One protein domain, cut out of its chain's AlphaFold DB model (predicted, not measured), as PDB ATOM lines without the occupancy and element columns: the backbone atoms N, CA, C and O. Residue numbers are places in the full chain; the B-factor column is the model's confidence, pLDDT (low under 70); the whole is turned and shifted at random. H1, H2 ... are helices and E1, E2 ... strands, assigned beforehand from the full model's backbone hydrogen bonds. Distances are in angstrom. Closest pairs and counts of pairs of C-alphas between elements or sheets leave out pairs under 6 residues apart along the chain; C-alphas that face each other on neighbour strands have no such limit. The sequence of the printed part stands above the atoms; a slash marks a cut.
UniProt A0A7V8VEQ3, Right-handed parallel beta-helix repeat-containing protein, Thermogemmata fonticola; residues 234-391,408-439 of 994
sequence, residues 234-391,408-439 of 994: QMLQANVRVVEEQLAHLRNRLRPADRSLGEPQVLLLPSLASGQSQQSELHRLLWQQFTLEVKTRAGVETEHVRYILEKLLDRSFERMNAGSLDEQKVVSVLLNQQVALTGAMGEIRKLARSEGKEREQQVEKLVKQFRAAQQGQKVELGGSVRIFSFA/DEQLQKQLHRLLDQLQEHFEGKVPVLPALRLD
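What this domain is: This is residues 234 to 391 and 408 to 439 of the 994 residues of the protein "Right-handed parallel beta-helix repeat-containing protein" of Thermogemmata fonticola (UniProt A0A7V8VEQ3). A strongly twisted sheet of six strands has H4, H5 and H6 packed over one face, toward E3, E4 and E5, while H1, H2 and H3 form a second group reaching away along the longest axis. H2 and H3 make a helical hairpin, and H1 packs on H3 with residues 236 to 243. The 190 printed residues include six named helices and six named strands, in the order H1 E1 H2 H3 E2 E3 E4 H4 H5 E5 H6 E6; the class is mixed, helices and strands. The mixed sheet runs E2 E6 E1 E3 E4 E5. The whole is compact, with a radius of gyration of the C-alphas of 17.0 A and spans of 55 by 40 by 32 A.

How they stand to each other: H1, residues 234 to 253, touches H3, residues 302 to 316, at a steep tilt of 67 degrees, only just short of about perpendicular; the closest C-alphas are those of Asn 239 and Val 305, 5.9 A. H2, residues 278 to 294, touches H3, closest at the C-alphas of His 283 and Glu 310, 6.5 A. E1, residues 266 to 268, is parallel to E3, residues 330 to 336, with N 268 and O 332 at 2.8 A, and antiparallel to E6, residues 433 to 437, with N 267 and O 436 at 2.9 A. E2, residues 317 to 320, is antiparallel to E6, with N 320 and O 433 at 2.8 A. E1, H2, H3 and E2 form a split strand-helix-strand unit, with E6 between its two strands and a right-handed crossover. E4, residues 339 to 344, makes a hairpin with E3, with N 333 and O 341 at 2.7 A, and is antiparallel to E5, residues 385 to 389, with N 342 and O 386 at 2.8 A. H4, residues 345 to 352, H5, residues 356 to 374, and H6, residues 408 to 426, are on the same face, two layers of helices and sheet. H6 touches H4 at the closest C-alphas of Ala 352 and Leu 419, 4.6 A, and H5 at those of Val 363 and Gln 412, 6.5 A. Helix packing is mostly crossed. Every O i to N i+4 pair is within hydrogen-bond range in H1, H2, H4, H5 and H6; H3 has 10 of 11.

Where its parts are: H1 begins at C-alpha 234 (68.851, 17.162, -38.752) and is 28.7 A long. H5 is 27.8 A, H6 26.6 A, H2 23.6 A and H3 20.9 A. E3 is 19.0 A. E6 ends at C-alpha 437 (48.253, 8.442, -28.040).

The domain as a whole: The C-alphas of Gln 234 and Lys 357 are farthest apart, 56.8 A. Residues 392 to 407 are not printed; C-alphas 391 and 408 are 16.8 A apart. The link H1 to E1 is long. Mean pLDDT of the printed part is 74.4, with 57 residues under 70, among them 291 to 307.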
ATOM      1  N   GLN A 234      69.278  15.777 -38.986       57.25
ATOM      2  CA  GLN A 234      68.851  17.162 -38.752       57.25
ATOM      3  C   GLN A 234      67.491  17.468 -39.402       57.25
ATOM      4  O   GLN A 234      66.653  18.135 -38.794       57.25
ATOM      5  N   MET A 235      67.227  16.931 -40.599       55.88
ATOM      6  CA  MET A 235      65.911  17.040 -41.239       55.88
ATOM      7  C   MET A 235      64.859  16.177 -40.559       55.88
ATOM      8  O   MET A 235      63.714  16.613 -40.453       55.88
ATOM      9  N   LEU A 236      65.238  15.006 -40.037       60.91
ATOM     10  CA  LEU A 236      64.374  14.252 -39.136       60.91
ATOM     11  C   LEU A 236      63.947  15.142 -37.965       60.91
ATOM     12  O   LEU A 236      62.757  15.302 -37.746       60.91
ATOM     13  N   GLN A 237      64.886  15.766 -37.249       63.34
ATOM     14  CA  GLN A 237      64.562  16.621 -36.101       63.34
ATOM     15  C   GLN A 237      63.669  17.814 -36.474       63.34
ATOM     16  O   GLN A 237      62.731  18.118 -35.738       63.34
ATOM     17  N   ALA A 238      63.911  18.462 -37.619       60.75
ATOM     18  CA  ALA A 238      63.081  19.566 -38.098       60.75
ATOM     19  C   ALA A 238      61.654  19.117 -38.469       60.75
ATOM     20  O   ALA A 238      60.680  19.709 -38.010       60.75
ATOM     21  N   ASN A 239      61.514  18.043 -39.250       66.62
ATOM     22  CA  ASN A 239      60.216  17.546 -39.708       66.62
ATOM     23  C   ASN A 239      59.427  16.843 -38.591       66.62
ATOM     24  O   ASN A 239      58.214  17.010 -38.511       66.62
ATOM     25  N   VAL A 240      60.100  16.111 -37.694       69.31
ATOM     26  CA  VAL A 240      59.494  15.563 -36.468       69.31
ATOM     27  C   VAL A 240      58.944  16.702 -35.622       69.31
ATOM     28  O   VAL A 240      57.791  16.625 -35.217       69.31
ATOM     29  N   ARG A 241      59.699  17.792 -35.432       70.25
ATOM     30  CA  ARG A 241      59.209  18.972 -34.712       70.25
ATOM     31  C   ARG A 241      57.977  19.593 -35.380       70.25
ATOM     32  O   ARG A 241      57.035  19.939 -34.678       70.25
ATOM     33  N   VAL A 242      57.942  19.703 -36.712       71.00
ATOM     34  CA  VAL A 242      56.746  20.179 -37.437       71.00
ATOM     35  C   VAL A 242      55.540  19.267 -37.177       71.00
ATOM     36  O   VAL A 242      54.449  19.769 -36.914       71.00
ATOM     37  N   VAL A 243      55.727  17.941 -37.195       72.81
ATOM     38  CA  VAL A 243      54.663  16.967 -36.885       72.81
ATOM     39  C   VAL A 243      54.231  17.043 -35.412       72.81
ATOM     40  O   VAL A 243      53.033  17.039 -35.141       72.81
ATOM     41  N   GLU A 244      55.165  17.182 -34.466       74.56
ATOM     42  CA  GLU A 244      54.883  17.408 -33.039       74.56
ATOM     43  C   GLU A 244      54.069  18.698 -32.825       74.56
ATOM     44  O   GLU A 244      53.090  18.690 -32.077       74.56
ATOM     45  N   GLU A 245      54.417  19.787 -33.518       75.75
ATOM     46  CA  GLU A 245      53.685  21.059 -33.476       75.75
ATOM     47  C   GLU A 245      52.263  20.919 -34.060       75.75
ATOM     48  O   GLU A 245      51.312  21.421 -33.454       75.75
ATOM     49  N   GLN A 246      52.061  20.179 -35.160       76.06
ATOM     50  CA  GLN A 246      50.712  19.932 -35.700       76.06
ATOM     51  C   GLN A 246      49.867  19.003 -34.813       76.06
ATOM     52  O   GLN A 246      48.679  19.256 -34.606       76.06
ATOM     53  N   LEU A 247      50.464  17.968 -34.212       76.19
ATOM     54  CA  LEU A 247      49.784  17.113 -33.232       76.19
ATOM     55  C   LEU A 247      49.417  17.894 -31.958       76.19
ATOM     56  O   LEU A 247      48.325  17.711 -31.417       76.19
ATOM     57  N   ALA A 248      50.263  18.831 -31.516       76.38
ATOM     58  CA  ALA A 248      49.941  19.748 -30.425       76.38
ATOM     59  C   ALA A 248      48.819  20.736 -30.805       76.38
ATOM     60  O   ALA A 248      47.943  21.012 -29.982       76.38
ATOM     61  N   HIS A 249      48.782  21.241 -32.042       75.25
ATOM     62  CA  HIS A 249      47.655  22.039 -32.537       75.25
ATOM     63  C   HIS A 249      46.352  21.231 -32.572       75.25
ATOM     64  O   HIS A 249      45.322  21.733 -32.119       75.25
ATOM     65  N   LEU A 250      46.391  19.971 -33.014       77.25
ATOM     66  CA  LEU A 250      45.236  19.073 -32.971       77.25
ATOM     67  C   LEU A 250      44.753  18.839 -31.529       77.25
ATOM     68  O   LEU A 250      43.565  18.994 -31.249       77.25
ATOM     69  N   ARG A 251      45.668  18.545 -30.596       79.50
ATOM     70  CA  ARG A 251      45.352  18.362 -29.169       79.50
ATOM     71  C   ARG A 251      44.714  19.608 -28.551       79.50
ATOM     72  O   ARG A 251      43.742  19.495 -27.810       79.50
ATOM     73  N   ASN A 252      45.204  20.796 -28.912       75.75
ATOM     74  CA  ASN A 252      44.618  22.071 -28.500       75.75
ATOM     75  C   ASN A 252      43.224  22.310 -29.108       75.75
ATOM     76  O   ASN A 252      42.339  22.792 -28.407       75.75
ATOM     77  N   ARG A 253      43.001  21.943 -30.378       74.69
ATOM     78  CA  ARG A 253      41.679  22.032 -31.034       74.69
ATOM     79  C   ARG A 253      40.644  21.084 -30.426       74.69
ATOM     80  O   ARG A 253      39.466  21.421 -30.419       74.69
ATOM     81  N   LEU A 254      41.076  19.929 -29.921       75.25
ATOM     82  CA  LEU A 254      40.233  18.949 -29.226       75.25
ATOM     83  C   LEU A 254      40.036  19.265 -27.730       75.25
ATOM     84  O   LEU A 254      39.281  18.570 -27.053       75.25
ATOM     85  N   ARG A 255      40.710  20.285 -27.179       73.06
ATOM     86  CA  ARG A 255      40.675  20.575 -25.739       73.06
ATOM     87  C   ARG A 255      39.274  21.035 -25.291       73.06
ATOM     88  O   ARG A 255      38.743  21.989 -25.865       73.06
ATOM     89  N   PRO A 256      38.687  20.448 -24.226       67.31
ATOM     90  CA  PRO A 256      37.484  20.989 -23.592       67.31
ATOM     91  C   PRO A 256      37.680  22.463 -23.215       67.31
ATOM     92  O   PRO A 256      38.732  22.840 -22.702       67.31
ATOM     93  N   ALA A 257      36.678  23.322 -23.440       59.75
ATOM     94  CA  ALA A 257      36.839  24.741 -23.092       59.75
ATOM     95  C   ALA A 257      36.744  25.013 -21.579       59.75
ATOM     96  O   ALA A 257      37.096  26.107 -21.140       59.75
ATOM     97  N   ASP A 258      36.289  24.034 -20.790       65.69
ATOM     98  CA  ASP A 258      36.565  24.025 -19.358       65.69
ATOM     99  C   ASP A 258      38.058  23.739 -19.161       65.69
ATOM    100  O   ASP A 258      38.530  22.617 -19.345       65.69
ATOM    101  N   ARG A 259      38.809  24.787 -18.817       60.59
ATOM    102  CA  ARG A 259      40.266  24.723 -18.660       60.59
ATOM    103  C   ARG A 259      40.712  23.982 -17.396       60.59
ATOM    104  O   ARG A 259      41.913  23.743 -17.281       60.59
ATOM    105  N   SER A 260      39.793  23.641 -16.485       62.69
ATOM    106  CA  SER A 260      40.087  22.780 -15.331       62.69
ATOM    107  C   SER A 260      40.305  21.321 -15.743       62.69
ATOM    108  O   SER A 260      41.074  20.610 -15.100       62.69
ATOM    109  N   LEU A 261      39.710  20.898 -16.865       65.69
ATOM    110  CA  LEU A 261      40.018  19.625 -17.501       65.69
ATOM    111  C   LEU A 261      41.350  19.716 -18.263       65.69
ATOM    112  O   LEU A 261      41.666  20.711 -18.930       65.69
ATOM    113  N   GLY A 262      42.135  18.644 -18.151       70.38
ATOM    114  CA  GLY A 262      43.419  18.498 -18.830       70.38
ATOM    115  C   GLY A 262      43.301  18.419 -20.356       70.38
ATOM    116  O   GLY A 262      42.218  18.403 -20.942       70.38
ATOM    117  N   GLU A 263      44.449  18.359 -21.024       80.94
ATOM    118  CA  GLU A 263      44.495  18.159 -22.475       80.94
ATOM    119  C   GLU A 263      44.162  16.700 -22.839       80.94
ATOM    120  O   GLU A 263      44.535  15.792 -22.089       80.94
ATOM    121  N   PRO A 264      43.468  16.442 -23.967       83.25
ATOM    122  CA  PRO A 264      43.111  15.086 -24.368       83.25
ATOM    123  C   PRO A 264      44.368  14.250 -24.631       83.25
ATOM    124  O   PRO A 264      45.216  14.609 -25.446       83.25
ATOM    125  N   GLN A 265      44.484  13.128 -23.923       83.19
ATOM    126  CA  GLN A 265      45.674  12.269 -23.943       83.19
ATOM    127  C   GLN A 265      45.577  11.120 -24.954       83.19
ATOM    128  O   GLN A 265      46.593  10.529 -25.312       83.19
ATOM    129  N   VAL A 266      44.363  10.767 -25.385       86.38
ATOM    130  CA  VAL A 266      44.087   9.614 -26.252       86.38
ATOM    131  C   VAL A 266      42.970   9.967 -27.229       86.38
ATOM    132  O   VAL A 266      41.968  10.552 -26.817       86.38
ATOM    133  N   LEU A 267      43.122   9.570 -28.493       86.19
ATOM    134  CA  LEU A 267      42.061   9.543 -29.497       86.19
ATOM    135  C   LEU A 267      41.655   8.084 -29.771       86.19
ATOM    136  O   LEU A 267      42.406   7.333 -30.389       86.19
ATOM    137  N   LEU A 268      40.478   7.687 -29.293       86.19
ATOM    138  CA  LEU A 268      39.879   6.367 -29.504       86.19
ATOM    139  C   LEU A 268      39.177   6.291 -30.867       86.19
ATOM    140  O   LEU A 268      38.522   7.247 -31.290       86.19
ATOM    141  N   LEU A 269      39.287   5.139 -31.533       81.06
ATOM    142  CA  LEU A 269      38.827   4.921 -32.908       81.06
ATOM    143  C   LEU A 269      37.879   3.704 -32.980       81.06
ATOM    144  O   LEU A 269      38.285   2.618 -33.407       81.06
ATOM    145  N   PRO A 270      36.618   3.842 -32.544       75.25
ATOM    146  CA  PRO A 270      35.619   2.783 -32.665       75.25
ATOM    147  C   PRO A 270      35.224   2.535 -34.128       75.25
ATOM    148  O   PRO A 270      35.492   3.355 -35.009       75.25
ATOM    149  N   SER A 271      34.656   1.353 -34.389       66.44
ATOM    150  CA  SER A 271      34.523   0.777 -35.733       66.44
ATOM    151  C   SER A 271      33.787   1.697 -36.717       66.44
ATOM    152  O   SER A 271      32.568   1.877 -36.639       66.44
ATOM    153  N   LEU A 272      34.547   2.249 -37.669       56.25
ATOM    154  CA  LEU A 272      34.026   2.982 -38.821       56.25
ATOM    155  C   LEU A 272      33.516   1.966 -39.852       56.25
ATOM    156  O   LEU A 272      34.204   1.001 -40.171       56.25
ATOM    157  N   ALA A 273      32.311   2.181 -40.380       47.31
ATOM    158  CA  ALA A 273      31.553   1.183 -41.142       47.31
ATOM    159  C   ALA A 273      32.030   0.944 -42.599       47.31
ATOM    160  O   ALA A 273      31.208   0.709 -43.485       47.31
ATOM    161  N   SER A 274      33.334   1.015 -42.876       45.72
ATOM    162  CA  SER A 274      33.922   0.791 -44.203       45.72
ATOM    163  C   SER A 274      35.138  -0.140 -44.130       45.72
ATOM    164  O   SER A 274      35.964  -0.046 -43.231       45.72
ATOM    165  N   GLY A 275      35.254  -1.060 -45.095       44.59
ATOM    166  CA  GLY A 275      36.225  -2.167 -45.096       44.59
ATOM    167  C   GLY A 275      37.692  -1.800 -45.374       44.59
ATOM    168  O   GLY A 275      38.400  -2.596 -45.983       44.59
ATOM    169  N   GLN A 276      38.150  -0.612 -44.973       51.94
ATOM    170  CA  GLN A 276      39.571  -0.247 -44.951       51.94
ATOM    171  C   GLN A 276      40.088  -0.235 -43.509       51.94
ATOM    172  O   GLN A 276      39.316  -0.095 -42.562       51.94
ATOM    173  N   SER A 277      41.404  -0.377 -43.315       64.88
ATOM    174  CA  SER A 277      41.968  -0.287 -41.964       64.88
ATOM    175  C   SER A 277      41.752   1.125 -41.402       64.88
ATOM    176  O   SER A 277      42.082   2.121 -42.051       64.88
ATOM    177  N   GLN A 278      41.206   1.217 -40.186       64.75
ATOM    178  CA  GLN A 278      40.907   2.502 -39.536       64.75
ATOM    179  C   GLN A 278      42.167   3.369 -39.348       64.75
ATOM    180  O   GLN A 278      42.088   4.595 -39.377       64.75
ATOM    181  N   GLN A 279      43.330   2.727 -39.201       68.31
ATOM    182  CA  GLN A 279      44.644   3.365 -39.148       68.31
ATOM    183  C   GLN A 279      44.991   4.043 -40.480       68.31
ATOM    184  O   GLN A 279      45.336   5.220 -40.491       68.31
ATOM    185  N   SER A 280      44.814   3.348 -41.608       66.62
ATOM    186  CA  SER A 280      45.057   3.896 -42.953       66.62
ATOM    187  C   SER A 280      44.154   5.094 -43.265       66.62
ATOM    188  O   SER A 280      44.605   6.071 -43.864       66.62
ATOM    189  N   GLU A 281      42.895   5.047 -42.825       67.88
ATOM    190  CA  GLU A 281      41.954   6.156 -42.987       67.88
ATOM    191  C   GLU A 281      42.343   7.361 -42.114       67.88
ATOM    192  O   GLU A 281      42.387   8.484 -42.617       67.88
ATOM    193  N   LEU A 282      42.716   7.153 -40.842       70.19
ATOM    194  CA  LEU A 282      43.200   8.249 -39.991       70.19
ATOM    195  C   LEU A 282      44.514   8.846 -40.515       70.19
ATOM    196  O   LEU A 282      44.664  10.065 -40.506       70.19
ATOM    197  N   HIS A 283      45.434   8.016 -41.021       71.50
ATOM    198  CA  HIS A 283      46.654   8.482 -41.685       71.50
ATOM    199  C   HIS A 283      46.309   9.401 -42.859       71.50
ATOM    200  O   HIS A 283      46.872  10.489 -42.959       71.50
ATOM    201  N   ARG A 284      45.339   9.018 -43.705       71.44
ATOM    202  CA  ARG A 284      44.880   9.857 -44.821       71.44
ATOM    203  C   ARG A 284      44.285  11.182 -44.338       71.44
ATOM    204  O   ARG A 284      44.612  12.215 -44.912       71.44
ATOM    205  N   LEU A 285      43.449  11.165 -43.298       69.44
ATOM    206  CA  LEU A 285      42.801  12.366 -42.752       69.44
ATOM    207  C   LEU A 285      43.808  13.337 -42.122       69.44
ATOM    208  O   LEU A 285      43.820  14.517 -42.472       69.44
ATOM    209  N   LEU A 286      44.682  12.844 -41.239       72.38
ATOM    210  CA  LEU A 286      45.732  13.651 -40.612       72.38
ATOM    211  C   LEU A 286      46.715  14.179 -41.659       72.38
ATOM    212  O   LEU A 286      47.102  15.343 -41.603       72.38
ATOM    213  N   TRP A 287      47.056  13.368 -42.666       71.75
ATOM    214  CA  TRP A 287      47.876  13.814 -43.788       71.75
ATOM    215  C   TRP A 287      47.197  14.917 -44.607       71.75
ATOM    216  O   TRP A 287      47.826  15.936 -44.884       71.75
ATOM    217  N   GLN A 288      45.917  14.768 -44.962       69.19
ATOM    218  CA  GLN A 288      45.156  15.789 -45.691       69.19
ATOM    219  C   GLN A 288      45.076  17.106 -44.906       69.19
ATOM    220  O   GLN A 288      45.329  18.168 -45.480       69.19
ATOM    221  N   GLN A 289      44.799  17.038 -43.600       67.44
ATOM    222  CA  GLN A 289      44.763  18.207 -42.722       67.44
ATOM    223  C   GLN A 289      46.135  18.897 -42.657       67.44
ATOM    224  O   GLN A 289      46.256  20.077 -42.989       67.44
ATOM    225  N   PHE A 290      47.186  18.150 -42.302       71.25
ATOM    226  CA  PHE A 290      48.523  18.713 -42.127       71.25
ATOM    227  C   PHE A 290      49.126  19.181 -43.457       71.25
ATOM    228  O   PHE A 290      49.864  20.157 -43.463       71.25
ATOM    229  N   THR A 291      48.778  18.580 -44.600       63.78
ATOM    230  CA  THR A 291      49.207  19.068 -45.926       63.78
ATOM    231  C   THR A 291      48.704  20.484 -46.198       63.78
ATOM    232  O   THR A 291      49.443  21.295 -46.758       63.78
ATOM    233  N   LEU A 292      47.458  20.792 -45.818       57.66
ATOM    234  CA  LEU A 292      46.874  22.119 -46.014       57.66
ATOM    235  C   LEU A 292      47.607  23.167 -45.165       57.66
ATOM    236  O   LEU A 292      47.956  24.236 -45.658       57.66
ATOM    237  N   GLU A 293      47.885  22.826 -43.905       56.59
ATOM    238  CA  GLU A 293      48.545  23.697 -42.927       56.59
ATOM    239  C   GLU A 293      50.048  23.872 -43.260       56.59
ATOM    240  O   GLU A 293      50.537  25.003 -43.336       56.59
ATOM    241  N   VAL A 294      50.767  22.794 -43.602       56.94
ATOM    242  CA  VAL A 294      52.197  22.799 -43.989       56.94
ATOM    243  C   VAL A 294      52.445  23.553 -45.300       56.94
ATOM    244  O   VAL A 294      53.401  24.321 -45.378       56.94
ATOM    245  N   LYS A 295      51.565  23.444 -46.309       54.41
ATOM    246  CA  LYS A 295      51.701  24.214 -47.566       54.41
ATOM    247  C   LYS A 295      51.691  25.737 -47.364       54.41
ATOM    248  O   LYS A 295      52.135  26.460 -48.253       54.41
ATOM    249  N   THR A 296      51.211  26.237 -46.222       50.16
ATOM    250  CA  THR A 296      51.210  27.679 -45.913       50.16
ATOM    251  C   THR A 296      52.481  28.181 -45.224       50.16
ATOM    252  O   THR A 296      52.644  29.395 -45.087       50.16
ATOM    253  N   ARG A 297      53.403  27.301 -44.796       49.47
ATOM    254  CA  ARG A 297      54.612  27.697 -44.053       49.47
ATOM    255  C   ARG A 297      55.882  26.969 -44.517       49.47
ATOM    256  O   ARG A 297      56.026  25.764 -44.373       49.47
ATOM    257  N   ALA A 298      56.859  27.777 -44.935       45.38
ATOM    258  CA  ALA A 298      58.296  27.477 -44.894       45.38
ATOM    259  C   ALA A 298      58.889  26.409 -45.845       45.38
ATOM    260  O   ALA A 298      59.922  25.834 -45.523       45.38
ATOM    261  N   GLY A 299      58.329  26.204 -47.045       45.81
ATOM    262  CA  GLY A 299      59.084  25.612 -48.172       45.81
ATOM    263  C   GLY A 299      59.586  24.173 -47.980       45.81
ATOM    264  O   GLY A 299      60.540  23.767 -48.640       45.81
ATOM    265  N   VAL A 300      58.966  23.410 -47.079       51.28
ATOM    266  CA  VAL A 300      59.257  21.988 -46.864       51.28
ATOM    267  C   VAL A 300      58.524  21.161 -47.921       51.28
ATOM    268  O   VAL A 300      57.316  21.318 -48.103       51.28
ATOM    269  N   GLU A 301      59.224  20.253 -48.604       55.81
ATOM    270  CA  GLU A 301      58.575  19.302 -49.514       55.81
ATOM    271  C   GLU A 301      57.638  18.360 -48.744       55.81
ATOM    272  O   GLU A 301      58.031  17.718 -47.765       55.81
ATOM    273  N   THR A 302      56.388  18.264 -49.203       59.09
ATOM    274  CA  THR A 302      55.306  17.589 -48.475       59.09
ATOM    275  C   THR A 302      55.583  16.106 -48.230       59.09
ATOM    276  O   THR A 302      55.347  15.617 -47.126       59.09
ATOM    277  N   GLU A 303      56.158  15.390 -49.198       59.28
ATOM    278  CA  GLU A 303      56.375  13.939 -49.081       59.28
ATOM    279  C   GLU A 303      57.334  13.552 -47.931       59.28
ATOM    280  O   GLU A 303      57.192  12.477 -47.346       59.28
ATOM    281  N   HIS A 304      58.247  14.441 -47.515       62.97
ATOM    282  CA  HIS A 304      59.109  14.203 -46.349       62.97
ATOM    283  C   HIS A 304      58.341  14.252 -45.023       62.97
ATOM    284  O   HIS A 304      58.585  13.439 -44.127       62.97
ATOM    285  N   VAL A 305      57.403  15.196 -44.897       65.06
ATOM    286  CA  VAL A 305      56.533  15.308 -43.717       65.06
ATOM    287  C   VAL A 305      55.593  14.109 -43.658       65.06
ATOM    288  O   VAL A 305      55.398  13.550 -42.582       65.06
ATOM    289  N   ARG A 306      55.085  13.655 -44.811       69.06
ATOM    290  CA  ARG A 306      54.238  12.465 -44.917       69.06
ATOM    291  C   ARG A 306      54.911  11.210 -44.365       69.06
ATOM    292  O   ARG A 306      54.332  10.554 -43.506       69.06
ATOM    293  N   TYR A 307      56.128  10.900 -44.813       68.75
ATOM    294  CA  TYR A 307      56.863   9.716 -44.351       68.75
ATOM    295  C   TYR A 307      57.070   9.724 -42.827       68.75
ATOM    296  O   TYR A 307      56.853   8.718 -42.151       68.75
ATOM    297  N   ILE A 308      57.465  10.875 -42.272       70.81
ATOM    298  CA  ILE A 308      57.709  11.026 -40.832       70.81
ATOM    299  C   ILE A 308      56.397  10.970 -40.040       70.81
ATOM    300  O   ILE A 308      56.363  10.344 -38.983       70.81
ATOM    301  N   LEU A 309      55.315  11.551 -40.563       73.94
ATOM    302  CA  LEU A 309      53.977  11.461 -39.982       73.94
ATOM    303  C   LEU A 309      53.489  10.009 -39.932       73.94
ATOM    304  O   LEU A 309      53.143   9.539 -38.854       73.94
ATOM    305  N   GLU A 310      53.507   9.289 -41.058       74.31
ATOM    306  CA  GLU A 310      53.104   7.877 -41.128       74.31
ATOM    307  C   GLU A 310      53.900   7.038 -40.111       74.31
ATOM    308  O   GLU A 310      53.312   6.290 -39.333       74.31
ATOM    309  N   LYS A 311      55.222   7.247 -40.020       74.75
ATOM    310  CA  LYS A 311      56.094   6.539 -39.071       74.75
ATOM    311  C   LYS A 311      55.893   6.918 -37.599       74.75
ATOM    312  O   LYS A 311      56.028   6.042 -36.741       74.75
ATOM    313  N   LEU A 312      55.603   8.175 -37.273       74.69
ATOM    314  CA  LEU A 312      55.296   8.574 -35.894       74.69
ATOM    315  C   LEU A 312      53.918   8.064 -35.465       74.69
ATOM    316  O   LEU A 312      53.789   7.557 -34.350       74.69
ATOM    317  N   LEU A 313      52.919   8.142 -36.349       75.38
ATOM    318  CA  LEU A 313      51.582   7.614 -36.093       75.38
ATOM    319  C   LEU A 313      51.625   6.096 -35.896       75.38
ATOM    320  O   LEU A 313      51.170   5.645 -34.853       75.38
ATOM    321  N   ASP A 314      52.260   5.330 -36.795       75.75
ATOM    322  CA  ASP A 314      52.417   3.867 -36.676       75.75
ATOM    323  C   ASP A 314      52.932   3.420 -35.291       75.75
ATOM    324  O   ASP A 314      52.505   2.387 -34.782       75.75
ATOM    325  N   ARG A 315      53.839   4.195 -34.671       77.88
ATOM    326  CA  ARG A 315      54.392   3.920 -33.324       77.88
ATOM    327  C   ARG A 315      53.542   4.470 -32.171       77.88
ATOM    328  O   ARG A 315      53.689   4.009 -31.045       77.88
ATOM    329  N   SER A 316      52.672   5.439 -32.445       78.69
ATOM    330  CA  SER A 316      51.760   6.059 -31.468       78.69
ATOM    331  C   SER A 316      50.380   5.383 -31.428       78.69
ATOM    332  O   SER A 316      49.553   5.709 -30.571       78.69
ATOM    333  N   PHE A 317      50.122   4.472 -32.370       80.19
ATOM    334  CA  PHE A 317      48.942   3.620 -32.449       80.19
ATOM    335  C   PHE A 317      49.089   2.390 -31.544       80.19
ATOM    336  O   PHE A 317      50.030   1.612 -31.677       80.19
ATOM    337  N   GLU A 318      48.109   2.157 -30.672       80.94
ATOM    338  CA  GLU A 318      48.040   0.956 -29.837       80.94
ATOM    339  C   GLU A 318      46.613   0.395 -29.740       80.94
ATOM    340  O   GLU A 318      45.632   1.029 -30.136       80.94
ATOM    341  N   ARG A 319      46.487  -0.831 -29.222       80.69
ATOM    342  CA  ARG A 319      45.197  -1.433 -28.856       80.69
ATOM    343  C   ARG A 319      44.979  -1.250 -27.359       80.69
ATOM    344  O   ARG A 319      45.623  -1.918 -26.557       80.69
ATOM    345  N   MET A 320      44.071  -0.354 -26.993       80.62
ATOM    346  CA  MET A 320      43.855   0.091 -25.620       80.62
ATOM    347  C   MET A 320      42.527  -0.426 -25.063       80.62
ATOM    348  O   MET A 320      41.485  -0.330 -25.713       80.62
ATOM    349  N   ASN A 321      42.531  -0.910 -23.820       83.25
ATOM    350  CA  ASN A 321      41.289  -1.137 -23.089       83.25
ATOM    351  C   ASN A 321      40.802   0.188 -22.472       83.25
ATOM    352  O   ASN A 321      41.243   0.588 -21.398       83.25
ATOM    353  N   ALA A 322      39.855   0.866 -23.125       76.50
ATOM    354  CA  ALA A 322      39.262   2.103 -22.603       76.50
ATOM    355  C   ALA A 322      38.520   1.920 -21.253       76.50
ATOM    356  O   ALA A 322      38.292   2.885 -20.524       76.50
ATOM    357  N   GLY A 323      38.169   0.685 -20.877       73.94
ATOM    358  CA  GLY A 323      37.604   0.354 -19.568       73.94
ATOM    359  C   GLY A 323      38.607   0.472 -18.413       73.94
ATOM    360  O   GLY A 323      38.193   0.742 -17.290       73.94
ATOM    361  N   SER A 324      39.914   0.343 -18.673       79.00
ATOM    362  CA  SER A 324      40.967   0.445 -17.649       79.00
ATOM    363  C   SER A 324      41.575   1.844 -17.506       79.00
ATOM    364  O   SER A 324      42.539   2.015 -16.764       79.00
ATOM    365  N   LEU A 325      41.064   2.841 -18.233       82.56
ATOM    366  CA  LEU A 325      41.508   4.228 -18.099       82.56
ATOM    367  C   LEU A 325      40.925   4.886 -16.840       82.56
ATOM    368  O   LEU A 325      39.759   4.672 -16.504       82.56
ATOM    369  N   ASP A 326      41.751   5.717 -16.197       81.81
ATOM    370  CA  ASP A 326      41.377   6.592 -15.080       81.81
ATOM    371  C   ASP A 326      40.174   7.471 -15.459       81.81
ATOM    372  O   ASP A 326      40.136   8.051 -16.546       81.81
ATOM    373  N   GLU A 327      39.193   7.578 -14.563       83.56
ATOM    374  CA  GLU A 327      37.951   8.313 -14.804       83.56
ATOM    375  C   GLU A 327      38.170   9.818 -15.031       83.56
ATOM    376  O   GLU A 327      37.386  10.437 -15.754       83.56
ATOM    377  N   GLN A 328      39.254  10.393 -14.497       82.06
ATOM    378  CA  GLN A 328      39.634  11.795 -14.710       82.06
ATOM    379  C   GLN A 328      40.413  12.028 -16.016       82.06
ATOM    380  O   GLN A 328      40.588  13.175 -16.436       82.06
ATOM    381  N   LYS A 329      40.883  10.970 -16.691       84.75
ATOM    382  CA  LYS A 329      41.671  11.104 -17.922       84.75
ATOM    383  C   LYS A 329      40.801  11.635 -19.062       84.75
ATOM    384  O   LYS A 329      39.764  11.062 -19.390       84.75
ATOM    385  N   VAL A 330      41.240  12.728 -19.686       86.81
ATOM    386  CA  VAL A 330      40.541  13.330 -20.829       86.81
ATOM    387  C   VAL A 330      40.860  12.536 -22.092       86.81
ATOM    388  O   VAL A 330      42.029  12.367 -22.459       86.81
ATOM    389  N   VAL A 331      39.814  12.056 -22.761       88.00
ATOM    390  CA  VAL A 331      39.894  11.274 -23.998       88.00
ATOM    391  C   VAL A 331      38.998  11.881 -25.072       88.00
ATOM    392  O   VAL A 331      37.921  12.403 -24.783       88.00
ATOM    393  N   SER A 332      39.449  11.791 -26.317       88.38
ATOM    394  CA  SER A 332      38.673  12.073 -27.521       88.38
ATOM    395  C   SER A 332      38.251  10.748 -28.155       88.38
ATOM    396  O   SER A 332      39.023   9.793 -28.167       88.38
ATOM    397  N   VAL A 333      37.052  10.674 -28.718       87.69
ATOM    398  CA  VAL A 333      36.535   9.505 -29.436       87.69
ATOM    399  C   VAL A 333      36.078   9.963 -30.812       87.69
ATOM    400  O   VAL A 333      35.233  10.853 -30.921       87.69
ATOM    401  N   LEU A 334      36.654   9.393 -31.867       82.69
ATOM    402  CA  LEU A 334      36.317   9.764 -33.236       82.69
ATOM    403  C   LEU A 334      34.918   9.241 -33.595       82.69
ATOM    404  O   LEU A 334      34.646   8.050 -33.476       82.69
ATOM    405  N   LEU A 335      34.041  10.141 -34.040       77.75
ATOM    406  CA  LEU A 335      32.671   9.823 -34.453       77.75
ATOM    407  C   LEU A 335      32.604   9.495 -35.950       77.75
ATOM    408  O   LEU A 335      31.909   8.575 -36.372       77.75
ATOM    409  N   ASN A 336      33.307  10.289 -36.755       73.44
ATOM    410  CA  ASN A 336      33.426  10.151 -38.203       73.44
ATOM    411  C   ASN A 336      34.692  10.901 -38.679       73.44
ATOM    412  O   ASN A 336      35.431  11.448 -37.864       73.44
ATOM    413  N   GLN A 337      34.927  10.976 -39.993       68.31
ATOM    414  CA  GLN A 337      36.094  11.649 -40.595       68.31
ATOM    415  C   GLN A 337      36.287  13.132 -40.197       68.31
ATOM    416  O   GLN A 337      37.362  13.684 -40.414       68.31
ATOM    417  N   GLN A 338      35.254  13.798 -39.673       69.12
ATOM    418  CA  GLN A 338      35.218  15.244 -39.433       69.12
ATOM    419  C   GLN A 338      34.784  15.641 -38.015       69.12
ATOM    420  O   GLN A 338      34.780  16.839 -37.717       69.12
ATOM    421  N   VAL A 339      34.428  14.690 -37.141       75.25
ATOM    422  CA  VAL A 339      33.827  14.960 -35.822       75.25
ATOM    423  C   VAL A 339      34.363  14.018 -34.733       75.25
ATOM    424  O   VAL A 339      34.484  12.816 -34.963       75.25
ATOM    425  N   ALA A 340      34.635  14.539 -33.530       82.62
ATOM    426  CA  ALA A 340      34.982  13.748 -32.338       82.62
ATOM    427  C   ALA A 340      34.253  14.221 -31.073       82.62
ATOM    428  O   ALA A 340      33.986  15.409 -30.904       82.62
ATOM    429  N   LEU A 341      33.993  13.285 -30.159       86.44
ATOM    430  CA  LEU A 341      33.463  13.505 -28.813       86.44
ATOM    431  C   LEU A 341      34.626  13.529 -27.806       86.44
ATOM    432  O   LEU A 341      35.331  12.536 -27.694       86.44
ATOM    433  N   THR A 342      34.851  14.619 -27.072       87.00
ATOM    434  CA  THR A 342      35.959  14.741 -26.101       87.00
ATOM    435  C   THR A 342      35.458  15.092 -24.707       87.00
ATOM    436  O   THR A 342      34.610  15.971 -24.564       87.00
ATOM    437  N   GLY A 343      36.003  14.438 -23.679       86.19
ATOM    438  CA  GLY A 343      35.654  14.668 -22.277       86.19
ATOM    439  C   GLY A 343      36.418  13.762 -21.311       86.19
ATOM    440  O   GLY A 343      37.281  12.990 -21.727       86.19
ATOM    441  N   ALA A 344      36.113  13.856 -20.017       86.38
ATOM    442  CA  ALA A 344      36.657  12.940 -19.009       86.38
ATOM    443  C   ALA A 344      36.115  11.510 -19.207       86.38
ATOM    444  O   ALA A 344      34.936  11.322 -19.519       86.38
ATOM    445  N   MET A 345      36.958  10.492 -19.012       86.94
ATOM    446  CA  MET A 345      36.612   9.095 -19.289       86.94
ATOM    447  C   MET A 345      35.418   8.595 -18.459       86.94
ATOM    448  O   MET A 345      34.559   7.896 -18.996       86.94
ATOM    449  N   GLY A 346      35.321   8.974 -17.179       83.81
ATOM    450  CA  GLY A 346      34.186   8.610 -16.318       83.81
ATOM    451  C   GLY A 346      32.859   9.178 -16.827       83.81
ATOM    452  O   GLY A 346      31.841   8.491 -16.839       83.81
ATOM    453  N   GLU A 347      32.888  10.400 -17.355       86.50
ATOM    454  CA  GLU A 347      31.710  11.096 -17.884       86.50
ATOM    455  C   GLU A 347      31.290  10.544 -19.255       86.50
ATOM    456  O   GLU A 347      30.103  10.346 -19.503       86.50
ATOM    457  N   ILE A 348      32.250  10.187 -20.118       87.56
ATOM    458  CA  ILE A 348      31.975   9.455 -21.367       87.56
ATOM    459  C   ILE A 348      31.415   8.055 -21.070       87.56
ATOM    460  O   ILE A 348      30.475   7.619 -21.731       87.56
ATOM    461  N   ARG A 349      31.933   7.358 -20.049       86.50
ATOM    462  CA  ARG A 349      31.413   6.057 -19.594       86.50
ATOM    463  C   ARG A 349      29.990   6.173 -19.046       86.50
ATOM    464  O   ARG A 349      29.162   5.312 -19.332       86.50
ATOM    465  N   LYS A 350      29.688   7.237 -18.297       86.44
ATOM    466  CA  LYS A 350      28.343   7.545 -17.795       86.44
ATOM    467  C   LYS A 350      27.367   7.850 -18.936       86.44
ATOM    468  O   LYS A 350      26.282   7.285 -18.958       86.44
ATOM    469  N   LEU A 351      27.780   8.662 -19.911       87.94
ATOM    470  CA  LEU A 351      26.997   8.969 -21.112       87.94
ATOM    471  C   LEU A 351      26.742   7.718 -21.972       87.94
ATOM    472  O   LEU A 351      25.634   7.543 -22.471       87.94
ATOM    473  N   ALA A 352      27.727   6.823 -22.108       87.19
ATOM    474  CA  ALA A 352      27.567   5.556 -22.823       87.19
ATOM    475  C   ALA A 352      26.599   4.592 -22.118       87.19
ATOM    476  O   ALA A 352      25.837   3.913 -22.790       87.19
ATOM    477  N   ARG A 353      26.589   4.571 -20.777       86.19
ATOM    478  CA  ARG A 353      25.683   3.747 -19.949       86.19
ATOM    479  C   ARG A 353      24.295   4.354 -19.712       86.19
ATOM    480  O   ARG A 353      23.489   3.745 -19.015       86.19
ATOM    481  N   SER A 354      24.024   5.561 -20.207       86.75
ATOM    482  CA  SER A 354      22.689   6.154 -20.100       86.75
ATOM    483  C   SER A 354      21.738   5.486 -21.099       86.75
ATOM    484  O   SER A 354      22.138   5.125 -22.204       86.75
ATOM    485  N   GLU A 355      20.468   5.320 -20.734       82.94
ATOM    486  CA  GLU A 355      19.470   4.648 -21.575       82.94
ATOM    487  C   GLU A 355      18.167   5.458 -21.662       82.94
ATOM    488  O   GLU A 355      17.881   6.334 -20.841       82.94
ATOM    489  N   GLY A 356      17.373   5.187 -22.702       82.81
ATOM    490  CA  GLY A 356      16.087   5.847 -22.934       82.81
ATOM    491  C   GLY A 356      16.173   7.380 -22.983       82.81
ATOM    492  O   GLY A 356      17.067   7.959 -23.604       82.81
ATOM    493  N   LYS A 357      15.216   8.043 -22.317       81.62
ATOM    494  CA  LYS A 357      15.026   9.504 -22.381       81.62
ATOM    495  C   LYS A 357      16.201  10.318 -21.831       81.62
ATOM    496  O   LYS A 357      16.393  11.448 -22.270       81.62
ATOM    497  N   GLU A 358      16.974   9.783 -20.884       83.69
ATOM    498  CA  GLU A 358      18.125  10.508 -20.325       83.69
ATOM    499  C   GLU A 358      19.226  10.676 -21.382       83.69
ATOM    500  O   GLU A 358      19.719  11.785 -21.602       83.69
ATOM    501  N   ARG A 359      19.548   9.594 -22.103       86.12
ATOM    502  CA  ARG A 359      20.551   9.606 -23.176       86.12
ATOM    503  C   ARG A 359      20.149  10.517 -24.327       86.12
ATOM    504  O   ARG A 359      20.980  11.264 -24.834       86.12
ATOM    505  N   GLU A 360      18.877  10.480 -24.717       86.88
ATOM    506  CA  GLU A 360      18.316  11.326 -25.776       86.88
ATOM    507  C   GLU A 360      18.463  12.825 -25.446       86.88
ATOM    508  O   GLU A 360      18.996  13.587 -26.253       86.88
ATOM    509  N   GLN A 361      18.116  13.240 -24.220       85.62
ATOM    510  CA  GLN A 361      18.295  14.624 -23.756       85.62
ATOM    511  C   GLN A 361      19.773  15.052 -23.712       85.62
ATOM    512  O   GLN A 361      20.108  16.183 -24.080       85.62
ATOM    513  N   GLN A 362      20.672  14.165 -23.274       85.69
ATOM    514  CA  GLN A 362      22.111  14.444 -23.223       85.69
ATOM    515  C   GLN A 362      22.716  14.577 -24.634       85.69
ATOM    516  O   GLN A 362      23.467  15.523 -24.893       85.69
ATOM    517  N   VAL A 363      22.340  13.696 -25.566       88.25
ATOM    518  CA  VAL A 363      22.746  13.742 -26.982       88.25
ATOM    519  C   VAL A 363      22.222  15.002 -27.680       88.25
ATOM    520  O   VAL A 363      22.994  15.695 -28.349       88.25
ATOM    521  N   GLU A 364      20.948  15.354 -27.491       86.81
ATOM    522  CA  GLU A 364      20.361  16.558 -28.088       86.81
ATOM    523  C   GLU A 364      21.070  17.834 -27.594       86.81
ATOM    524  O   GLU A 364      21.410  18.714 -28.391       86.81
ATOM    525  N   LYS A 365      21.373  17.910 -26.288       85.75
ATOM    526  CA  LYS A 365      22.121  19.025 -25.687       85.75
ATOM    527  C   LYS A 365      23.519  19.175 -26.295       85.75
ATOM    528  O   LYS A 365      23.908  20.294 -26.638       85.75
ATOM    529  N   LEU A 366      24.258  18.074 -26.463       85.94
ATOM    530  CA  LEU A 366      25.602  18.081 -27.058       85.94
ATOM    531  C   LEU A 366      25.588  18.579 -28.512       85.94
ATOM    532  O   LEU A 366      26.440  19.384 -28.894       85.94
ATOM    533  N   VAL A 367      24.601  18.158 -29.310       86.25
ATOM    534  CA  VAL A 367      24.453  18.594 -30.710       86.25
ATOM    535  C   VAL A 367      24.073  20.077 -30.805       86.25
ATOM    536  O   VAL A 367      24.695  20.811 -31.576       86.25
ATOM    537  N   LYS A 368      23.151  20.569 -29.964       83.62
ATOM    538  CA  LYS A 368      22.813  22.005 -29.900       83.62
ATOM    539  C   LYS A 368      24.027  22.868 -29.527       83.62
ATOM    540  O   LYS A 368      24.284  23.879 -30.181       83.62
ATOM    541  N   GLN A 369      24.813  22.451 -28.529       80.56
ATOM    542  CA  GLN A 369      26.047  23.147 -28.137       80.56
ATOM    543  C   GLN A 369      27.083  23.182 -29.274       80.56
ATOM    544  O   GLN A 369      27.716  24.215 -29.494       80.56
ATOM    545  N   PHE A 370      27.224  22.088 -30.029       81.56
ATOM    546  CA  PHE A 370      28.118  22.009 -31.187       81.56
ATOM    547  C   PHE A 370      27.732  22.989 -32.305       81.56
ATOM    548  O   PHE A 370      28.595  23.697 -32.822       81.56
ATOM    549  N   ARG A 371      26.439  23.091 -32.645       82.38
ATOM    550  CA  ARG A 371      25.963  24.025 -33.683       82.38
ATOM    551  C   ARG A 371      26.132  25.485 -33.300       82.38
ATOM    552  O   ARG A 371      26.637  26.261 -34.108       82.38
ATOM    553  N   ALA A 372      25.786  25.847 -32.069       74.81
ATOM    554  CA  ALA A 372      25.985  27.206 -31.577       74.81
ATOM    555  C   ALA A 372      27.477  27.606 -31.595       74.81
ATOM    556  O   ALA A 372      27.809  28.726 -31.984       74.81
ATOM    557  N   ALA A 373      28.387  26.669 -31.286       70.38
ATOM    558  CA  ALA A 373      29.829  26.882 -31.415       70.38
ATOM    559  C   ALA A 373      30.289  27.049 -32.881       70.38
ATOM    560  O   ALA A 373      31.088  27.941 -33.160       70.38
ATOM    561  N   GLN A 374      29.761  26.258 -33.829       70.38
ATOM    562  CA  GLN A 374      30.039  26.438 -35.267       70.38
ATOM    563  C   GLN A 374      29.542  27.795 -35.804       70.38
ATOM    564  O   GLN A 374      30.159  28.357 -36.704       70.38
ATOM    565  N   GLN A 375      28.462  28.337 -35.237       72.44
ATOM    566  CA  GLN A 375      27.888  29.641 -35.598       72.44
ATOM    567  C   GLN A 375      28.518  30.829 -34.838       72.44
ATOM    568  O   GLN A 375      28.024  31.951 -34.935       72.44
ATOM    569  N   GLY A 376      29.589  30.608 -34.066       64.19
ATOM    570  CA  GLY A 376      30.301  31.667 -33.340       64.19
ATOM    571  C   GLY A 376      29.543  32.263 -32.144       64.19
ATOM    572  O   GLY A 376      29.930  33.319 -31.639       64.19
ATOM    573  N   GLN A 377      28.474  31.617 -31.670       69.06
ATOM    574  CA  GLN A 377      27.692  32.108 -30.535       69.06
ATOM    575  C   GLN A 377      28.421  31.869 -29.203       69.06
ATOM    576  O   GLN A 377      29.003  30.807 -28.965       69.06
ATOM    577  N   LYS A 378      28.346  32.842 -28.284       48.28
ATOM    578  CA  LYS A 378      28.795  32.669 -26.893       48.28
ATOM    579  C   LYS A 378      27.806  31.783 -26.132       48.28
ATOM    580  O   LYS A 378      26.825  32.272 -25.585       48.28
ATOM    581  N   VAL A 379      28.084  30.486 -26.086       57.00
ATOM    582  CA  VAL A 379      27.368  29.519 -25.239       57.00
ATOM    583  C   VAL A 379      27.967  29.538 -23.829       57.00
ATOM    584  O   VAL A 379      29.188  29.615 -23.694       57.00
ATOM    585  N   GLU A 380      27.158  29.419 -22.773       50.16
ATOM    586  CA  GLU A 380      27.689  29.140 -21.431       50.16
ATOM    587  C   GLU A 380      28.258  27.717 -21.376       50.16
ATOM    588  O   GLU A 380      27.560  26.716 -21.546       50.16
ATOM    589  N   LEU A 381      29.573  27.627 -21.184       51.16
ATOM    590  CA  LEU A 381      30.357  26.422 -21.447       51.16
ATOM    591  C   LEU A 381      30.388  25.442 -20.261       51.16
ATOM    592  O   LEU A 381      31.453  24.940 -19.904       51.16
ATOM    593  N   GLY A 382      29.221  25.138 -19.687       48.66
ATOM    594  CA  GLY A 382      29.045  24.115 -18.652       48.66
ATOM    595  C   GLY A 382      28.889  22.706 -19.240       48.66
ATOM    596  O   GLY A 382      27.845  22.381 -19.814       48.66
ATOM    597  N   GLY A 383      29.914  21.862 -19.086       57.88
ATOM    598  CA  GLY A 383      29.874  20.455 -19.500       57.88
ATOM    599  C   GLY A 383      31.253  19.805 -19.649       57.88
ATOM    600  O   GLY A 383      32.142  20.366 -20.299       57.88
ATOM    601  N   SER A 384      31.372  18.605 -19.077       64.94
ATOM    602  CA  SER A 384      32.540  17.709 -19.016       64.94
ATOM    603  C   SER A 384      32.836  16.943 -20.317       64.94
ATOM    604  O   SER A 384      33.925  16.389 -20.464       64.94
ATOM    605  N   VAL A 385      31.882  16.915 -21.254       76.75
ATOM    606  CA  VAL A 385      31.937  16.207 -22.546       76.75
ATOM    607  C   VAL A 385      31.418  17.128 -23.656       76.75
ATOM    608  O   VAL A 385      30.468  17.875 -23.424       76.75
ATOM    609  N   ARG A 386      32.037  17.114 -24.849       79.88
ATOM    610  CA  ARG A 386      31.682  17.966 -26.007       79.88
ATOM    611  C   ARG A 386      31.988  17.337 -27.356       79.88
ATOM    612  O   ARG A 386      32.822  16.449 -27.452       79.88
ATOM    613  N   ILE A 387      31.378  17.881 -28.404       81.12
ATOM    614  CA  ILE A 387      31.641  17.534 -29.803       81.12
ATOM    615  C   ILE A 387      32.552  18.602 -30.442       81.12
ATOM    616  O   ILE A 387      32.355  19.796 -30.217       81.12
ATOM    617  N   PHE A 388      33.524  18.178 -31.250       75.38
ATOM    618  CA  PHE A 388      34.491  19.020 -31.969       75.38
ATOM    619  C   PHE A 388      34.540  18.673 -33.458       75.38
ATOM    620  O   PHE A 388      34.271  17.532 -33.827       75.38
ATOM    621  N   SER A 389      34.935  19.634 -34.305       71.38
ATOM    622  CA  SER A 389      35.138  19.420 -35.744       71.38
ATOM    623  C   SER A 389      36.610  19.511 -36.161       71.38
ATOM    624  O   SER A 389      37.341  20.412 -35.739       71.38
ATOM    625  N   PHE A 390      37.024  18.600 -37.044       60.28
ATOM    626  CA  PHE A 390      38.360  18.579 -37.649       60.28
ATOM    627  C   PHE A 390      38.476  19.500 -38.880       60.28
ATOM    628  O   PHE A 390      39.589  19.865 -39.259       60.28
ATOM    629  N   ALA A 391      37.363  19.967 -39.461       53.84
ATOM    630  CA  ALA A 391      37.379  20.856 -40.628       53.84
ATOM    631  C   ALA A 391      38.077  22.207 -40.346       53.84
ATOM    632  O   ALA A 391      38.014  22.738 -39.236       53.84
ATOM    633  N   ASP A 408      21.404  17.517 -38.172       80.19
ATOM    634  CA  ASP A 408      21.438  17.288 -36.719       80.19
ATOM    635  C   ASP A 408      20.919  15.889 -36.365       80.19
ATOM    636  O   ASP A 408      21.512  15.202 -35.541       80.19
ATOM    637  N   GLU A 409      19.896  15.415 -37.077       80.81
ATOM    638  CA  GLU A 409      19.362  14.057 -36.958       80.81
ATOM    639  C   GLU A 409      20.389  12.978 -37.364       80.81
ATOM    640  O   GLU A 409      20.504  11.940 -36.709       80.81
ATOM    641  N   GLN A 410      21.180  13.206 -38.421       81.00
ATOM    642  CA  GLN A 410      22.275  12.306 -38.809       81.00
ATOM    643  C   GLN A 410      23.388  12.297 -37.754       81.00
ATOM    644  O   GLN A 410      23.895  11.226 -37.416       81.00
ATOM    645  N   LEU A 411      23.743  13.463 -37.205       81.88
ATOM    646  CA  LEU A 411      24.766  13.594 -36.170       81.88
ATOM    647  C   LEU A 411      24.332  12.925 -34.855       81.88
ATOM    648  O   LEU A 411      25.121  12.195 -34.256       81.88
ATOM    649  N   GLN A 412      23.071  13.094 -34.448       86.88
ATOM    650  CA  GLN A 412      22.473  12.387 -33.310       86.88
ATOM    651  C   GLN A 412      22.488  10.868 -33.530       86.88
ATOM    652  O   GLN A 412      22.979  10.134 -32.676       86.88
ATOM    653  N   LYS A 413      22.038  10.377 -34.696       85.31
ATOM    654  CA  LYS A 413      22.064   8.937 -35.032       85.31
ATOM    655  C   LYS A 413      23.476   8.351 -35.011       85.31
ATOM    656  O   LYS A 413      23.655   7.220 -34.564       85.31
ATOM    657  N   GLN A 414      24.479   9.097 -35.475       84.12
ATOM    658  CA  GLN A 414      25.881   8.693 -35.353       84.12
ATOM    659  C   GLN A 414      26.317   8.653 -33.882       84.12
ATOM    660  O   GLN A 414      26.925   7.670 -33.465       84.12
ATOM    661  N   LEU A 415      25.986   9.677 -33.087       86.75
ATOM    662  CA  LEU A 415      26.390   9.757 -31.681       86.75
ATOM    663  C   LEU A 415      25.739   8.663 -30.823       86.75
ATOM    664  O   LEU A 415      26.409   8.100 -29.962       86.75
ATOM    665  N   HIS A 416      24.485   8.291 -31.093       88.56
ATOM    666  CA  HIS A 416      23.872   7.122 -30.464       88.56
ATOM    667  C   HIS A 416      24.669   5.849 -30.775       88.56
ATOM    668  O   HIS A 416      25.161   5.236 -29.833       88.56
ATOM    669  N   ARG A 417      24.923   5.530 -32.054       86.50
ATOM    670  CA  ARG A 417      25.714   4.343 -32.444       86.50
ATOM    671  C   ARG A 417      27.103   4.312 -31.801       86.50
ATOM    672  O   ARG A 417      27.560   3.250 -31.395       86.50
ATOM    673  N   LEU A 418      27.764   5.467 -31.697       87.50
ATOM    674  CA  LEU A 418      29.057   5.595 -31.025       87.50
ATOM    675  C   LEU A 418      28.969   5.204 -29.545       87.50
ATOM    676  O   LEU A 418      29.816   4.471 -29.042       87.50
ATOM    677  N   LEU A 419      27.948   5.703 -28.848       89.00
ATOM    678  CA  LEU A 419      27.729   5.411 -27.434       89.00
ATOM    679  C   LEU A 419      27.363   3.935 -27.207       89.00
ATOM    680  O   LEU A 419      27.858   3.363 -26.242       89.00
ATOM    681  N   ASP A 420      26.614   3.300 -28.119       87.12
ATOM    682  CA  ASP A 420      26.349   1.851 -28.071       87.12
ATOM    683  C   ASP A 420      27.649   1.044 -28.223       87.12
ATOM    684  O   ASP A 420      27.951   0.189 -27.396       87.12
ATOM    685  N   GLN A 421      28.481   1.367 -29.223       85.12
ATOM    686  CA  GLN A 421      29.787   0.716 -29.423       85.12
ATOM    687  C   GLN A 421      30.718   0.879 -28.209       85.12
ATOM    688  O   GLN A 421      31.455  -0.043 -27.854       85.12
ATOM    689  N   LEU A 422      30.695   2.046 -27.555       86.00
ATOM    690  CA  LEU A 422      31.443   2.283 -26.320       86.00
ATOM    691  C   LEU A 422      30.866   1.487 -25.140       86.00
ATOM    692  O   LEU A 422      31.642   0.944 -24.357       86.00
ATOM    693  N   GLN A 423      29.541   1.378 -25.017       86.88
ATOM    694  CA  GLN A 423      28.890   0.548 -24.002       86.88
ATOM    695  C   GLN A 423      29.282  -0.927 -24.169       86.88
ATOM    696  O   GLN A 423      29.751  -1.537 -23.208       86.88
ATOM    697  N   GLU A 424      29.215  -1.472 -25.387       84.56
ATOM    698  CA  GLU A 424      29.645  -2.845 -25.682       84.56
ATOM    699  C   GLU A 424      31.128  -3.091 -25.362       84.56
ATOM    700  O   GLU A 424      31.493  -4.155 -24.853       84.56
ATOM    701  N   HIS A 425      31.988  -2.095 -25.606       84.12
ATOM    702  CA  HIS A 425      33.390  -2.125 -25.184       84.12
ATOM    703  C   HIS A 425      33.528  -2.143 -23.650       84.12
ATOM    704  O   HIS A 425      34.276  -2.952 -23.107       84.12
ATOM    705  N   PHE A 426      32.797  -1.293 -22.920       84.31
ATOM    706  CA  PHE A 426      32.843  -1.264 -21.447       84.31
ATOM    707  C   PHE A 426      32.218  -2.502 -20.783       84.31
ATOM    708  O   PHE A 426      32.544  -2.795 -19.634       84.31
ATOM    709  N   GLU A 427      31.350  -3.225 -21.491       83.50
ATOM    710  CA  GLU A 427      30.823  -4.545 -21.116       83.50
ATOM    711  C   GLU A 427      31.795  -5.696 -21.450       83.50
ATOM    712  O   GLU A 427      31.551  -6.840 -21.072       83.50
ATOM    713  N   GLY A 428      32.906  -5.415 -22.141       76.62
ATOM    714  CA  GLY A 428      33.942  -6.391 -22.485       76.62
ATOM    715  C   GLY A 428      33.666  -7.229 -23.738       76.62
ATOM    716  O   GLY A 428      34.450  -8.132 -24.032       76.62
ATOM    717  N   LYS A 429      32.604  -6.933 -24.508       79.81
ATOM    718  CA  LYS A 429      32.317  -7.603 -25.798       79.81
ATOM    719  C   LYS A 429      33.416  -7.322 -26.827       79.81
ATOM    720  O   LYS A 429      33.786  -8.197 -27.606       79.81
ATOM    721  N   VAL A 430      33.963  -6.107 -26.790       76.00
ATOM    722  CA  VAL A 430      35.206  -5.725 -27.469       76.00
ATOM    723  C   VAL A 430      36.257  -5.493 -26.376       76.00
ATOM    724  O   VAL A 430      36.047  -4.630 -25.531       76.00
ATOM    725  N   PRO A 431      37.370  -6.250 -26.322       72.12
ATOM    726  CA  PRO A 431      38.325  -6.130 -25.216       72.12
ATOM    727  C   PRO A 431      39.290  -4.941 -25.358       72.12
ATOM    728  O   PRO A 431      39.816  -4.445 -24.362       72.12
ATOM    729  N   VAL A 432      39.541  -4.473 -26.587       80.25
ATOM    730  CA  VAL A 432      40.461  -3.364 -26.900       80.25
ATOM    731  C   VAL A 432      39.988  -2.573 -28.123       80.25
ATOM    732  O   VAL A 432      39.585  -3.165 -29.123       80.25
ATOM    733  N   LEU A 433      40.110  -1.245 -28.070       80.50
ATOM    734  CA  LEU A 433      39.898  -0.343 -29.208       80.50
ATOM    735  C   LEU A 433      41.245   0.104 -29.792       80.50
ATOM    736  O   LEU A 433      42.203   0.279 -29.033       80.50
ATOM    737  N   PRO A 434      41.340   0.354 -31.110       80.00
ATOM    738  CA  PRO A 434      42.446   1.124 -31.663       80.00
ATOM    739  C   PRO A 434      42.444   2.536 -31.067       80.00
ATOM    740  O   PRO A 434      41.405   3.199 -30.988       80.00
ATOM    741  N   ALA A 435      43.616   2.985 -30.638       82.44
ATOM    742  CA  ALA A 435      43.819   4.254 -29.964       82.44
ATOM    743  C   ALA A 435      45.099   4.919 -30.477       82.44
ATOM    744  O   ALA A 435      46.130   4.261 -30.602       82.44
ATOM    745  N   LEU A 436      45.040   6.222 -30.736       83.88
ATOM    746  CA  LEU A 436      46.214   7.056 -30.981       83.88
ATOM    747  C   LEU A 436      46.552   7.816 -29.695       83.88
ATOM    748  O   LEU A 436      45.712   8.550 -29.166       83.88
ATOM    749  N   ARG A 437      47.779   7.666 -29.193       84.44
ATOM    750  CA  ARG A 437      48.253   8.442 -28.040       84.44
ATOM    751  C   ARG A 437      48.593   9.873 -28.460       84.44
ATOM    752  O   ARG A 437      49.327  10.091 -29.419       84.44
ATOM    753  N   LEU A 438      48.052  10.842 -27.724       79.88
ATOM    754  CA  LEU A 438      48.283  12.285 -27.894       79.88
ATOM    755  C   LEU A 438      49.041  12.900 -26.700       79.88
ATOM    756  O   LEU A 438      49.357  14.097 -26.702       79.88
ATOM    757  N   ASP A 439      49.319  12.098 -25.666       80.31
ATOM    758  CA  ASP A 439      50.134  12.517 -24.530       80.31
ATOM    759  C   ASP A 439      51.592  12.785 -24.943       80.31
ATOM    760  O   ASP A 439      52.154  12.152 -25.839       80.31
TER     761      ASP A 439